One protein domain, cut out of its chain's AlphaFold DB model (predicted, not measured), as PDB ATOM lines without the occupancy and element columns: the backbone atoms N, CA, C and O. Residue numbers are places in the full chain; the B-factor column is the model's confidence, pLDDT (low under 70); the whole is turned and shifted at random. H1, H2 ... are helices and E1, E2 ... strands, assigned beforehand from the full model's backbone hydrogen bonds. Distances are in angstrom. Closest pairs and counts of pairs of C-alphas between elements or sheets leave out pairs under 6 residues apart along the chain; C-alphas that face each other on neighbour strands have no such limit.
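AT A GLANCE: This is residues 7 to 85 of the 87 residues of an uncharacterized protein of Haladaptatus sp. R4 (UniProt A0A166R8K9). A small parallel sheet of three strands and two helices side by side, H1 and H2, which only graze it, make one body, and an arm leads away from it to a third helix, H3, set apart at the far end. The arm and H3 make the length of the elongated outline, which spans 43 by 27 by 19 A. The printed part has 79 residues, with three named helices and three named strands in the order E1, H1, E2, H2, E3, H3; the sheet runs E1, E2, E3, and the class is mixed, helices and strands. The whole is only just compact, close to loose, with a radius of gyration of the C-alphas of 13.8 A.

IN THESE COORDINATES: Find C-alpha 7 at (7.950, -0.838, -37.484), where strand E1, residues 7 to 9, begins. Residues 10 to 22 hold no named element. Helix H1, residues 23 to 35, starts at C-alpha 23, (7.683, 0.777, -17.646), and runs 18.5 A. Strand E2, residues 40 to 43, covers 10.0 A, helix H2, residues 50 to 59, covers 14.2 A, and strand E3, residues 62 to 64, covers 6.7 A. Helix H3, residues 75 to 83, runs 12.6 A and ends at C-alpha 83, (30.939, -2.452, -24.607).

HOW THE PARTS SIT: Begin with the sheet, whose edge strands are E1 and E3. E1 and E2 are parallel, their directions 32 degrees apart; look for N 9 and O 42, within hydrogen-bond range at 2.9 A. E2 and E3 are parallel at 28 degrees, with N 41 and O 62 at 3.0 A and N 64 and O 41 at 2.9 A. E1, H1, E2 and E2, H2, E3 are strand-helix-strand units, two parallel neighbour strands with a helix between, each with a right-handed crossover. H1 is on the sheet but only grazes it, with residues 29 to 34; H2 is on it too and only grazes it, with residues 52 to 57. H1 and H2 touch, the closest C-alphas being those of Phe 26 and Phe 52, 6.1 A apart, at a steep tilt of 39 degrees, the same way. H3 is not on the sheet and is apart from H1 and H2. In H1, H2 and H3 every O i to N i+4 pair is within hydrogen-bond range.

THE WHOLE: The two C-alphas farthest apart are those of Asp 35 and Val 75, 43.3 A. The printed part has no cut. The link from E1 to H1 is long, 13 residues; that from E3 to H3 is short, 10 residues, and residues 71 to 76 stand free. The mean pLDDT of the printed part is 89.7, and residues 20, 21 and 85 are under 70.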
ATOM      1  N   ALA A   7       7.797  -2.284 -37.458       96.06
ATOM      2  CA  ALA A   7       7.950  -0.838 -37.484       96.06
ATOM      3  C   ALA A   7       9.333  -0.417 -36.968       96.06
ATOM      4  O   ALA A   7      10.007  -1.144 -36.233       96.06
ATOM      5  N   ARG A   8       9.761   0.784 -37.368       95.12
ATOM      6  CA  ARG A   8      10.947   1.432 -36.803       95.12
ATOM      7  C   ARG A   8      10.540   2.182 -35.541       95.12
ATOM      8  O   ARG A   8       9.691   3.064 -35.596       95.12
ATOM      9  N   ASP A   9      11.210   1.872 -34.448       93.12
ATOM     10  CA  ASP A   9      11.043   2.512 -33.153       93.12
ATOM     11  C   ASP A   9      12.218   3.478 -32.927       93.12
ATOM     12  O   ASP A   9      13.384   3.076 -32.920       93.12
ATOM     13  N   GLN A  10      11.914   4.770 -32.784       90.56
ATOM     14  CA  GLN A  10      12.918   5.816 -32.551       90.56
ATOM     15  C   GLN A  10      13.259   6.025 -31.069       90.56
ATOM     16  O   GLN A  10      14.234   6.713 -30.762       90.56
ATOM     17  N   ALA A  11      12.470   5.457 -30.152       87.62
ATOM     18  CA  ALA A  11      12.512   5.746 -28.722       87.62
ATOM     19  C   ALA A  11      12.518   7.261 -28.453       87.62
ATOM     20  O   ALA A  11      13.376   7.765 -27.724       87.62
ATOM     21  N   PHE A  12      11.630   7.985 -29.145       87.88
ATOM     22  CA  PHE A  12      11.458   9.423 -28.985       87.88
ATOM     23  C   PHE A  12      10.231   9.702 -28.125       87.88
ATOM     24  O   PHE A  12       9.109   9.364 -28.505       87.88
ATOM     25  N   TYR A  13      10.457  10.355 -26.993       86.44
ATOM     26  CA  TYR A  13       9.433  10.720 -26.023       86.44
ATOM     27  C   TYR A  13       9.315  12.248 -25.987       86.44
ATOM     28  O   TYR A  13      10.331  12.903 -25.770       86.44
ATOM     29  N   PRO A  14       8.126  12.844 -26.191       84.94
ATOM     30  CA  PRO A  14       7.989  14.296 -26.349       84.94
ATOM     31  C   PRO A  14       8.597  15.137 -25.219       84.94
ATOM     32  O   PRO A  14       9.226  16.152 -25.494       84.94
ATOM     33  N   GLU A  15       8.453  14.697 -23.968       85.69
ATOM     34  CA  GLU A  15       8.884  15.468 -22.791       85.69
ATOM     35  C   GLU A  15      10.362  15.265 -22.447       85.69
ATOM     36  O   GLU A  15      11.065  16.178 -22.020       85.69
ATOM     37  N   THR A  16      10.854  14.046 -22.634       83.12
ATOM     38  CA  THR A  16      12.174  13.617 -22.162       83.12
ATOM     39  C   THR A  16      13.174  13.393 -23.285       83.12
ATOM     40  O   THR A  16      14.335  13.062 -23.019       83.12
ATOM     41  N   TYR A  17      12.739  13.578 -24.531       84.06
ATOM     42  CA  TYR A  17      13.425  13.281 -25.786       84.06
ATOM     43  C   TYR A  17      13.793  11.804 -25.917       84.06
ATOM     44  O   TYR A  17      13.259  11.100 -26.766       84.06
ATOM     45  N   PHE A  18      14.695  11.326 -25.068       79.12
ATOM     46  CA  PHE A  18      15.260   9.979 -25.095       79.12
ATOM     47  C   PHE A  18      15.369   9.341 -23.712       79.12
ATOM     48  O   PHE A  18      15.691   8.159 -23.609       79.12
ATOM     49  N   LEU A  19      15.151  10.123 -22.652       71.75
ATOM     50  CA  LEU A  19      15.114   9.603 -21.296       71.75
ATOM     51  C   LEU A  19      13.764   8.937 -21.059       71.75
ATOM     52  O   LEU A  19      12.720   9.411 -21.495       71.75
ATOM     53  N   LEU A  20      13.795   7.791 -20.407       68.12
ATOM     54  CA  LEU A  20      12.600   7.000 -20.191       68.12
ATOM     55  C   LEU A  20      11.776   7.554 -19.044       68.12
ATOM     56  O   LEU A  20      12.330   7.996 -18.041       68.12
ATOM     57  N   HIS A  21      10.458   7.511 -19.213       63.62
ATOM     58  CA  HIS A  21       9.527   7.985 -18.198       63.62
ATOM     59  C   HIS A  21       9.148   6.868 -17.214       63.62
ATOM     60  O   HIS A  21       9.222   7.085 -16.007       63.62
ATOM     61  N   ASP A  22       8.797   5.669 -17.707       81.19
ATOM     62  CA  ASP A  22       8.344   4.532 -16.890       81.19
ATOM     63  C   ASP A  22       8.146   3.239 -17.725       81.19
ATOM     64  O   ASP A  22       8.129   3.259 -18.958       81.19
ATOM     65  N   VAL A  23       7.955   2.103 -17.041       88.06
ATOM     66  CA  VAL A  23       7.683   0.777 -17.646       88.06
ATOM     67  C   VAL A  23       6.324   0.715 -18.360       88.06
ATOM     68  O   VAL A  23       6.165  -0.030 -19.327       88.06
ATOM     69  N   VAL A  24       5.341   1.507 -17.921       91.25
ATOM     70  CA  VAL A  24       3.983   1.516 -18.492       91.25
ATOM     71  C   VAL A  24       4.015   2.038 -19.929       91.25
ATOM     72  O   VAL A  24       3.298   1.533 -20.794       91.25
ATOM     73  N   THR A  25       4.890   3.000 -20.213       90.12
ATOM     74  CA  THR A  25       5.094   3.543 -21.556       90.12
ATOM     75  C   THR A  25       5.601   2.466 -22.517       90.12
ATOM     76  O   THR A  25       5.051   2.336 -23.611       90.12
ATOM     77  N   PHE A  26       6.560   1.632 -22.100       91.19
ATOM     78  CA  PHE A  26       7.044   0.504 -22.903       91.19
ATOM     79  C   PHE A  26       5.969  -0.540 -23.178       91.19
ATOM     80  O   PHE A  26       5.805  -0.984 -24.315       91.19
ATOM     81  N   GLU A  27       5.210  -0.921 -22.151       93.75
ATOM     82  CA  GLU A  27       4.124  -1.878 -22.335       93.75
ATOM     83  C   GLU A  27       3.073  -1.331 -23.309       93.75
ATOM     84  O   GLU A  27       2.619  -2.053 -24.201       93.75
ATOM     85  N   ARG A  28       2.728  -0.041 -23.201       93.62
ATOM     86  CA  ARG A  28       1.799   0.617 -24.126       93.62
ATOM     87  C   ARG A  28       2.321   0.606 -25.561       93.62
ATOM     88  O   ARG A  28       1.549   0.286 -26.463       93.62
ATOM     89  N   GLU A  29       3.594   0.928 -25.788       92.88
ATOM     90  CA  GLU A  29       4.222   0.879 -27.120       92.88
ATOM     91  C   GLU A  29       4.145  -0.520 -27.742       92.88
ATOM     92  O   GLU A  29       3.739  -0.670 -28.899       92.88
ATOM     93  N   MET A  30       4.466  -1.561 -26.971       94.50
ATOM     94  CA  MET A  30       4.407  -2.945 -27.452       94.50
ATOM     95  C   MET A  30       2.986  -3.405 -27.733       94.50
ATOM     96  O   MET A  30       2.735  -3.998 -28.781       94.50
ATOM     97  N   ARG A  31       2.043  -3.116 -26.831       96.00
ATOM     98  CA  ARG A  31       0.629  -3.460 -27.031       96.00
ATOM     99  C   ARG A  31       0.066  -2.771 -28.264       96.00
ATOM    100  O   ARG A  31      -0.473  -3.450 -29.122       96.00
ATOM    101  N   THR A  32       0.330  -1.474 -28.412       96.06
ATOM    102  CA  THR A  32      -0.074  -0.707 -29.600       96.06
ATOM    103  C   THR A  32       0.511  -1.315 -30.874       96.06
ATOM    104  O   THR A  32      -0.177  -1.443 -31.879       96.06
ATOM    105  N   SER A  33       1.778  -1.738 -30.842       96.12
ATOM    106  CA  SER A  33       2.417  -2.390 -31.988       96.12
ATOM    107  C   SER A  33       1.719  -3.702 -32.358       96.12
ATOM    108  O   SER A  33       1.469  -3.949 -33.536       96.12
ATOM    109  N   LYS A  34       1.348  -4.510 -31.361       95.69
ATOM    110  CA  LYS A  34       0.596  -5.753 -31.575       95.69
ATOM    111  C   LYS A  34      -0.823  -5.499 -32.079       95.69
ATOM    112  O   LYS A  34      -1.258  -6.212 -32.974       95.69
ATOM    113  N   ASP A  35      -1.503  -4.478 -31.562       97.25
ATOM    114  CA  ASP A  35      -2.848  -4.082 -32.004       97.25
ATOM    115  C   ASP A  35      -2.860  -3.602 -33.471       97.25
ATOM    116  O   ASP A  35      -3.887  -3.656 -34.141       97.25
ATOM    117  N   LEU A  36      -1.705  -3.167 -33.989       96.81
ATOM    118  CA  LEU A  36      -1.478  -2.813 -35.397       96.81
ATOM    119  C   LEU A  36      -0.967  -3.991 -36.256       96.81
ATOM    120  O   LEU A  36      -0.513  -3.791 -37.392       96.81
ATOM    121  N   ASP A  37      -1.019  -5.213 -35.717       95.19
ATOM    122  CA  ASP A  37      -0.518  -6.455 -36.315       95.19
ATOM    123  C   ASP A  37       0.993  -6.451 -36.614       95.19
ATOM    124  O   ASP A  37       1.471  -7.171 -37.501       95.19
ATOM    125  N   PHE A  38       1.786  -5.654 -35.891       97.25
ATOM    126  CA  PHE A  38       3.240  -5.778 -35.945       97.25
ATOM    127  C   PHE A  38       3.713  -6.934 -35.062       97.25
ATOM    128  O   PHE A  38       3.362  -7.044 -33.888       97.25
ATOM    129  N   ASN A  39       4.573  -7.778 -35.626       95.25
ATOM    130  CA  ASN A  39       5.251  -8.864 -34.916       95.25
ATOM    131  C   ASN A  39       6.727  -8.552 -34.630       95.25
ATOM    132  O   ASN A  39       7.438  -9.376 -34.051       95.25
ATOM    133  N   HIS A  40       7.180  -7.363 -35.032       96.06
ATOM    134  CA  HIS A  40       8.571  -6.960 -34.967       96.06
ATOM    135  C   HIS A  40       8.731  -5.444 -34.748       96.06
ATOM    136  O   HIS A  40       8.046  -4.647 -35.387       96.06
ATOM    137  N   LEU A  41       9.684  -5.035 -33.907       96.19
ATOM    138  CA  LEU A  41      10.150  -3.648 -33.817       96.19
ATOM    139  C   LEU A  41      11.664  -3.567 -34.005       96.19
ATOM    140  O   LEU A  41      12.420  -4.339 -33.414       96.19
ATOM    141  N   ARG A  42      12.112  -2.592 -34.796       95.62
ATOM    142  CA  ARG A  42      13.532  -2.268 -34.956       95.62
ATOM    143  C   ARG A  42      13.873  -1.010 -34.166       95.62
ATOM    144  O   ARG A  42      13.420   0.073 -34.546       95.62
ATOM    145  N   LYS A  43      14.703  -1.134 -33.127       92.25
ATOM    146  CA  LYS A  43      15.218   0.015 -32.365       92.25
ATOM    147  C   LYS A  43      16.227   0.763 -33.213       92.25
ATOM    148  O   LYS A  43      17.215   0.193 -33.655       92.25
ATOM    149  N   HIS A  44      15.971   2.036 -33.465       91.19
ATOM    150  CA  HIS A  44      16.803   2.815 -34.362       91.19
ATOM    151  C   HIS A  44      18.089   3.285 -33.671       91.19
ATOM    152  O   HIS A  44      18.025   4.092 -32.748       91.19
ATOM    153  N   ILE A  45      19.243   2.817 -34.173       88.94
ATOM    154  CA  ILE A  45      20.613   3.270 -33.825       88.94
ATOM    155  C   ILE A  45      20.889   3.408 -32.322       88.94
ATOM    156  O   ILE A  45      21.681   4.257 -31.908       88.94
ATOM    157  N   ARG A  46      20.227   2.596 -31.499       81.75
ATOM    158  CA  ARG A  46      20.434   2.530 -30.056       81.75
ATOM    159  C   ARG A  46      20.104   1.132 -29.532       81.75
ATOM    160  O   ARG A  46      19.141   0.532 -30.021       81.75
ATOM    161  N   PRO A  47      20.835   0.668 -28.503       85.38
ATOM    162  CA  PRO A  47      20.457  -0.521 -27.749       85.38
ATOM    163  C   PRO A  47      19.067  -0.362 -27.132       85.38
ATOM    164  O   PRO A  47      18.669   0.748 -26.752       85.38
ATOM    165  N   ALA A  48      18.328  -1.463 -27.030       88.62
ATOM    166  CA  ALA A  48      17.082  -1.463 -26.283       88.62
ATOM    167  C   ALA A  48      17.365  -1.341 -24.777       88.62
ATOM    168  O   ALA A  48      18.396  -1.781 -24.274       88.62
ATOM    169  N   HIS A  49      16.433  -0.753 -24.030       88.25
ATOM    170  CA  HIS A  49      16.509  -0.802 -22.572       88.25
ATOM    171  C   HIS A  49      16.250  -2.246 -22.093       88.25
ATOM    172  O   HIS A  49      15.324  -2.866 -22.621       88.25
ATOM    173  N   PRO A  50      16.948  -2.774 -21.070       89.94
ATOM    174  CA  PRO A  50      16.736  -4.147 -20.592       89.94
ATOM    175  C   PRO A  50      15.270  -4.467 -20.265       89.94
ATOM    176  O   PRO A  50      14.724  -5.447 -20.754       89.94
ATOM    177  N   THR A  51      14.570  -3.573 -19.559       90.50
ATOM    178  CA  THR A  51      13.127  -3.729 -19.278       90.50
ATOM    179  C   THR A  51      12.251  -3.753 -20.536       90.50
ATOM    180  O   THR A  51      11.203  -4.391 -20.541       90.50
ATOM    181  N   PHE A  52      12.658  -3.074 -21.615       91.62
ATOM    182  CA  PHE A  52      11.958  -3.178 -22.896       91.62
ATOM    183  C   PHE A  52      12.139  -4.586 -23.467       91.62
ATOM    184  O   PHE A  52      11.160  -5.196 -23.868       91.62
ATOM    185  N   LEU A  53      13.354  -5.139 -23.444       93.00
ATOM    186  CA  LEU A  53      13.603  -6.513 -23.895       93.00
ATOM    187  C   LEU A  53      12.822  -7.542 -23.060       93.00
ATOM    188  O   LEU A  53      12.131  -8.379 -23.628       93.00
ATOM    189  N   GLU A  54      12.811  -7.406 -21.732       94.81
ATOM    190  CA  GLU A  54      12.021  -8.277 -20.848       94.81
ATOM    191  C   GLU A  54      10.515  -8.223 -21.158       94.81
ATOM    192  O   GLU A  54       9.822  -9.245 -21.153       94.81
ATOM    193  N   LEU A  55       9.981  -7.031 -21.442       95.00
ATOM    194  CA  LEU A  55       8.593  -6.877 -21.874       95.00
ATOM    195  C   LEU A  55       8.356  -7.508 -23.248       95.00
ATOM    196  O   LEU A  55       7.313  -8.138 -23.441       95.00
ATOM    197  N   ALA A  56       9.304  -7.379 -24.179       95.62
ATOM    198  CA  ALA A  56       9.198  -7.985 -25.501       95.62
ATOM    199  C   ALA A  56       9.137  -9.510 -25.417       95.62
ATOM    200  O   ALA A  56       8.277 -10.117 -26.062       95.62
ATOM    201  N   ASP A  57       9.976 -10.106 -24.571       96.88
ATOM    202  CA  ASP A  57       9.980 -11.543 -24.304       96.88
ATOM    203  C   ASP A  57       8.636 -11.996 -23.720       96.88
ATOM    204  O   ASP A  57       8.033 -12.960 -24.194       96.88
ATOM    205  N   ARG A  58       8.108 -11.260 -22.732       96.25
ATOM    206  CA  ARG A  58       6.810 -11.566 -22.103       96.25
ATOM    207  C   ARG A  58       5.630 -11.423 -23.060       96.25
ATOM    208  O   ARG A  58       4.669 -12.185 -22.967       96.25
ATOM    209  N   LEU A  59       5.660 -10.421 -23.936       95.56
ATOM    210  CA  LEU A  59       4.562 -10.104 -24.848       95.56
ATOM    211  C   LEU A  59       4.697 -10.803 -26.204       95.56
ATOM    212  O   LEU A  59       3.742 -10.775 -26.980       95.56
ATOM    213  N   GLY A  60       5.824 -11.450 -26.494       95.12
ATOM    214  CA  GLY A  60       6.057 -12.174 -27.739       95.12
ATOM    215  C   GLY A  60       6.143 -11.253 -28.956       95.12
ATOM    216  O   GLY A  60       5.391 -11.433 -29.914       95.12
ATOM    217  N   ILE A  61       7.029 -10.255 -28.913       96.12
ATOM    218  CA  ILE A  61       7.362  -9.396 -30.059       96.12
ATOM    219  C   ILE A  61       8.867  -9.461 -30.332       96.12
ATOM    220  O   ILE A  61       9.677  -9.363 -29.417       96.12
ATOM    221  N   PHE A  62       9.260  -9.649 -31.593       96.06
ATOM    222  CA  PHE A  62      10.675  -9.751 -31.946       96.06
ATOM    223  C   PHE A  62      11.326  -8.364 -32.000       96.06
ATOM    224  O   PHE A  62      10.866  -7.489 -32.739       96.06
ATOM    225  N   ILE A  63      12.428  -8.163 -31.275       95.38
ATOM    226  CA  ILE A  63      13.180  -6.904 -31.288       95.38
ATOM    227  C   ILE A  63      14.463  -7.058 -32.103       95.38
ATOM    228  O   ILE A  63      15.281  -7.934 -31.844       95.38
ATOM    229  N   TRP A  64      14.655  -6.166 -33.077       94.25
ATOM    230  CA  TRP A  64      15.945  -5.951 -33.732       94.25
ATOM    231  C   TRP A  64      16.560  -4.704 -33.122       94.25
ATOM    232  O   TRP A  64      16.147  -3.583 -33.426       94.25
ATOM    233  N   GLU A  65      17.561  -4.896 -32.277       91.38
ATOM    234  CA  GLU A  65      18.378  -3.805 -31.768       91.38
ATOM    235  C   GLU A  65      19.694  -3.656 -32.531       91.38
ATOM    236  O   GLU A  65      20.218  -4.585 -33.149       91.38
ATOM    237  N   GLU A  66      20.229  -2.444 -32.511       87.38
ATOM    238  CA  GLU A  66      21.456  -2.097 -33.208       87.38
ATOM    239  C   GLU A  66      22.318  -1.198 -32.324       87.38
ATOM    240  O   GLU A  66      21.832  -0.426 -31.497       87.38
ATOM    241  N   LYS A  67      23.635  -1.301 -32.516       85.12
ATOM    242  CA  LYS A  67      24.611  -0.426 -31.865       85.12
ATOM    243  C   LYS A  67      24.342   1.032 -32.236       85.12
ATOM    244  O   LYS A  67      23.837   1.335 -33.321       85.12
ATOM    245  N   ALA A  68      24.784   1.937 -31.367       82.94
ATOM    246  CA  ALA A  68      24.894   3.340 -31.734       82.94
ATOM    247  C   ALA A  68      25.766   3.501 -32.989       82.94
ATOM    248  O   ALA A  68      26.829   2.885 -33.107       82.94
ATOM    249  N   ASN A  69      25.310   4.328 -33.929       84.94
ATOM    250  CA  ASN A  69      26.070   4.645 -35.131       84.94
ATOM    251  C   ASN A  69      27.032   5.804 -34.842       84.94
ATOM    252  O   ASN A  69      26.581   6.922 -34.582       84.94
ATOM    253  N   SER A  70      28.343   5.562 -34.897       84.81
ATOM    254  CA  SER A  70      29.331   6.631 -34.750       84.81
ATOM    255  C   SER A  70      29.608   7.296 -36.097       84.81
ATOM    256  O   SER A  70      29.968   6.648 -37.076       84.81
ATOM    257  N   SER A  71      29.494   8.624 -36.148       87.00
ATOM    258  CA  SER A  71      29.899   9.404 -37.327       87.00
ATOM    259  C   SER A  71      31.420   9.444 -37.514       87.00
ATOM    260  O   SER A  71      31.905   9.704 -38.612       87.00
ATOM    261  N   ILE A  72      32.177   9.176 -36.445       91.06
ATOM    262  CA  ILE A  72      33.640   9.159 -36.427       91.06
ATOM    263  C   ILE A  72      34.114   7.749 -36.082       91.06
ATOM    264  O   ILE A  72      33.690   7.167 -35.082       91.06
ATOM    265  N   TYR A  73      35.039   7.225 -36.885       89.62
ATOM    266  CA  TYR A  73      35.710   5.952 -36.632       89.62
ATOM    267  C   TYR A  73      37.030   6.186 -35.883       89.62
ATOM    268  O   TYR A  73      38.073   6.448 -36.478       89.62
ATOM    269  N   SER A  74      36.978   6.109 -34.553       92.94
ATOM    270  CA  SER A  74      38.118   6.270 -33.637       92.94
ATOM    271  C   SER A  74      38.315   5.041 -32.744       92.94
ATOM    272  O   SER A  74      37.405   4.224 -32.586       92.94
ATOM    273  N   VAL A  75      39.485   4.917 -32.104       94.00
ATOM    274  CA  VAL A  75      39.732   3.868 -31.093       94.00
ATOM    275  C   VAL A  75      38.661   3.905 -30.002       94.00
ATOM    276  O   VAL A  75      38.078   2.871 -29.694       94.00
ATOM    277  N   ARG A  76      38.326   5.101 -29.505       91.50
ATOM    278  CA  ARG A  76      37.263   5.300 -28.516       91.50
ATOM    279  C   ARG A  76      35.910   4.769 -29.004       91.50
ATOM    280  O   ARG A  76      35.305   3.963 -28.310       91.50
ATOM    281  N   SER A  77      35.481   5.140 -30.215       90.25
ATOM    282  CA  SER A  77      34.191   4.682 -30.766       90.25
ATOM    283  C   SER A  77      34.112   3.158 -30.904       90.25
ATOM    284  O   SER A  77      33.063   2.572 -30.662       90.25
ATOM    285  N   LYS A  78      35.229   2.492 -31.239       89.50
ATOM    286  CA  LYS A  78      35.294   1.025 -31.312       89.50
ATOM    287  C   LYS A  78      35.085   0.387 -29.946       89.50
ATOM    288  O   LYS A  78      34.374  -0.612 -29.860       89.50
ATOM    289  N   THR A  79      35.731   0.938 -28.920       90.81
ATOM    290  CA  THR A  79      35.622   0.451 -27.543       90.81
ATOM    291  C   THR A  79      34.191   0.614 -27.037       90.81
ATOM    292  O   THR A  79      33.573  -0.382 -26.677       90.81
ATOM    293  N   GLU A  80      33.619   1.816 -27.147       88.69
ATOM    294  CA  GLU A  80      32.250   2.109 -26.691       88.69
ATOM    295  C   GLU A  80      31.208   1.230 -27.414       88.69
ATOM    296  O   GLU A  80      30.364   0.601 -26.783       88.69
ATOM    297  N   ILE A  81      31.302   1.085 -28.744       87.62
ATOM    298  CA  ILE A  81      30.399   0.213 -29.519       87.62
ATOM    299  C   ILE A  81      30.531  -1.269 -29.123       87.62
ATOM    300  O   ILE A  81      29.566  -2.034 -29.247       87.62
ATOM    301  N   ARG A  82      31.724  -1.722 -28.717       85.56
ATOM    302  CA  ARG A  82      31.950  -3.102 -28.260       85.56
ATOM    303  C   ARG A  82      31.327  -3.330 -26.882       85.56
ATOM    304  O   ARG A  82      30.679  -4.359 -26.701       85.56
ATOM    305  N   GLU A  83      31.494  -2.384 -25.964       85.19
ATOM    306  CA  GLU A  83      30.939  -2.452 -24.607       85.19
ATOM    307  C   GLU A  83      29.409  -2.513 -24.623       85.19
ATOM    308  O   GLU A  83      28.841  -3.381 -23.971       85.19
ATOM    309  N   LEU A  84      28.755  -1.715 -25.477       78.50
ATOM    310  CA  LEU A  84      27.291  -1.691 -25.636       78.50
ATOM    311  C   LEU A  84      26.639  -3.026 -26.047       78.50
ATOM    312  O   LEU A  84      25.420  -3.120 -26.026       78.50
ATOM    313  N   VAL A  85      27.410  -4.016 -26.507       66.88
ATOM    314  CA  VAL A  85      26.889  -5.325 -26.969       66.88
ATOM    315  C   VAL A  85      27.387  -6.478 -26.108       66.88
ATOM    316  O   VAL A  85      27.060  -7.631 -26.359       66.88
TER     317      VAL A  85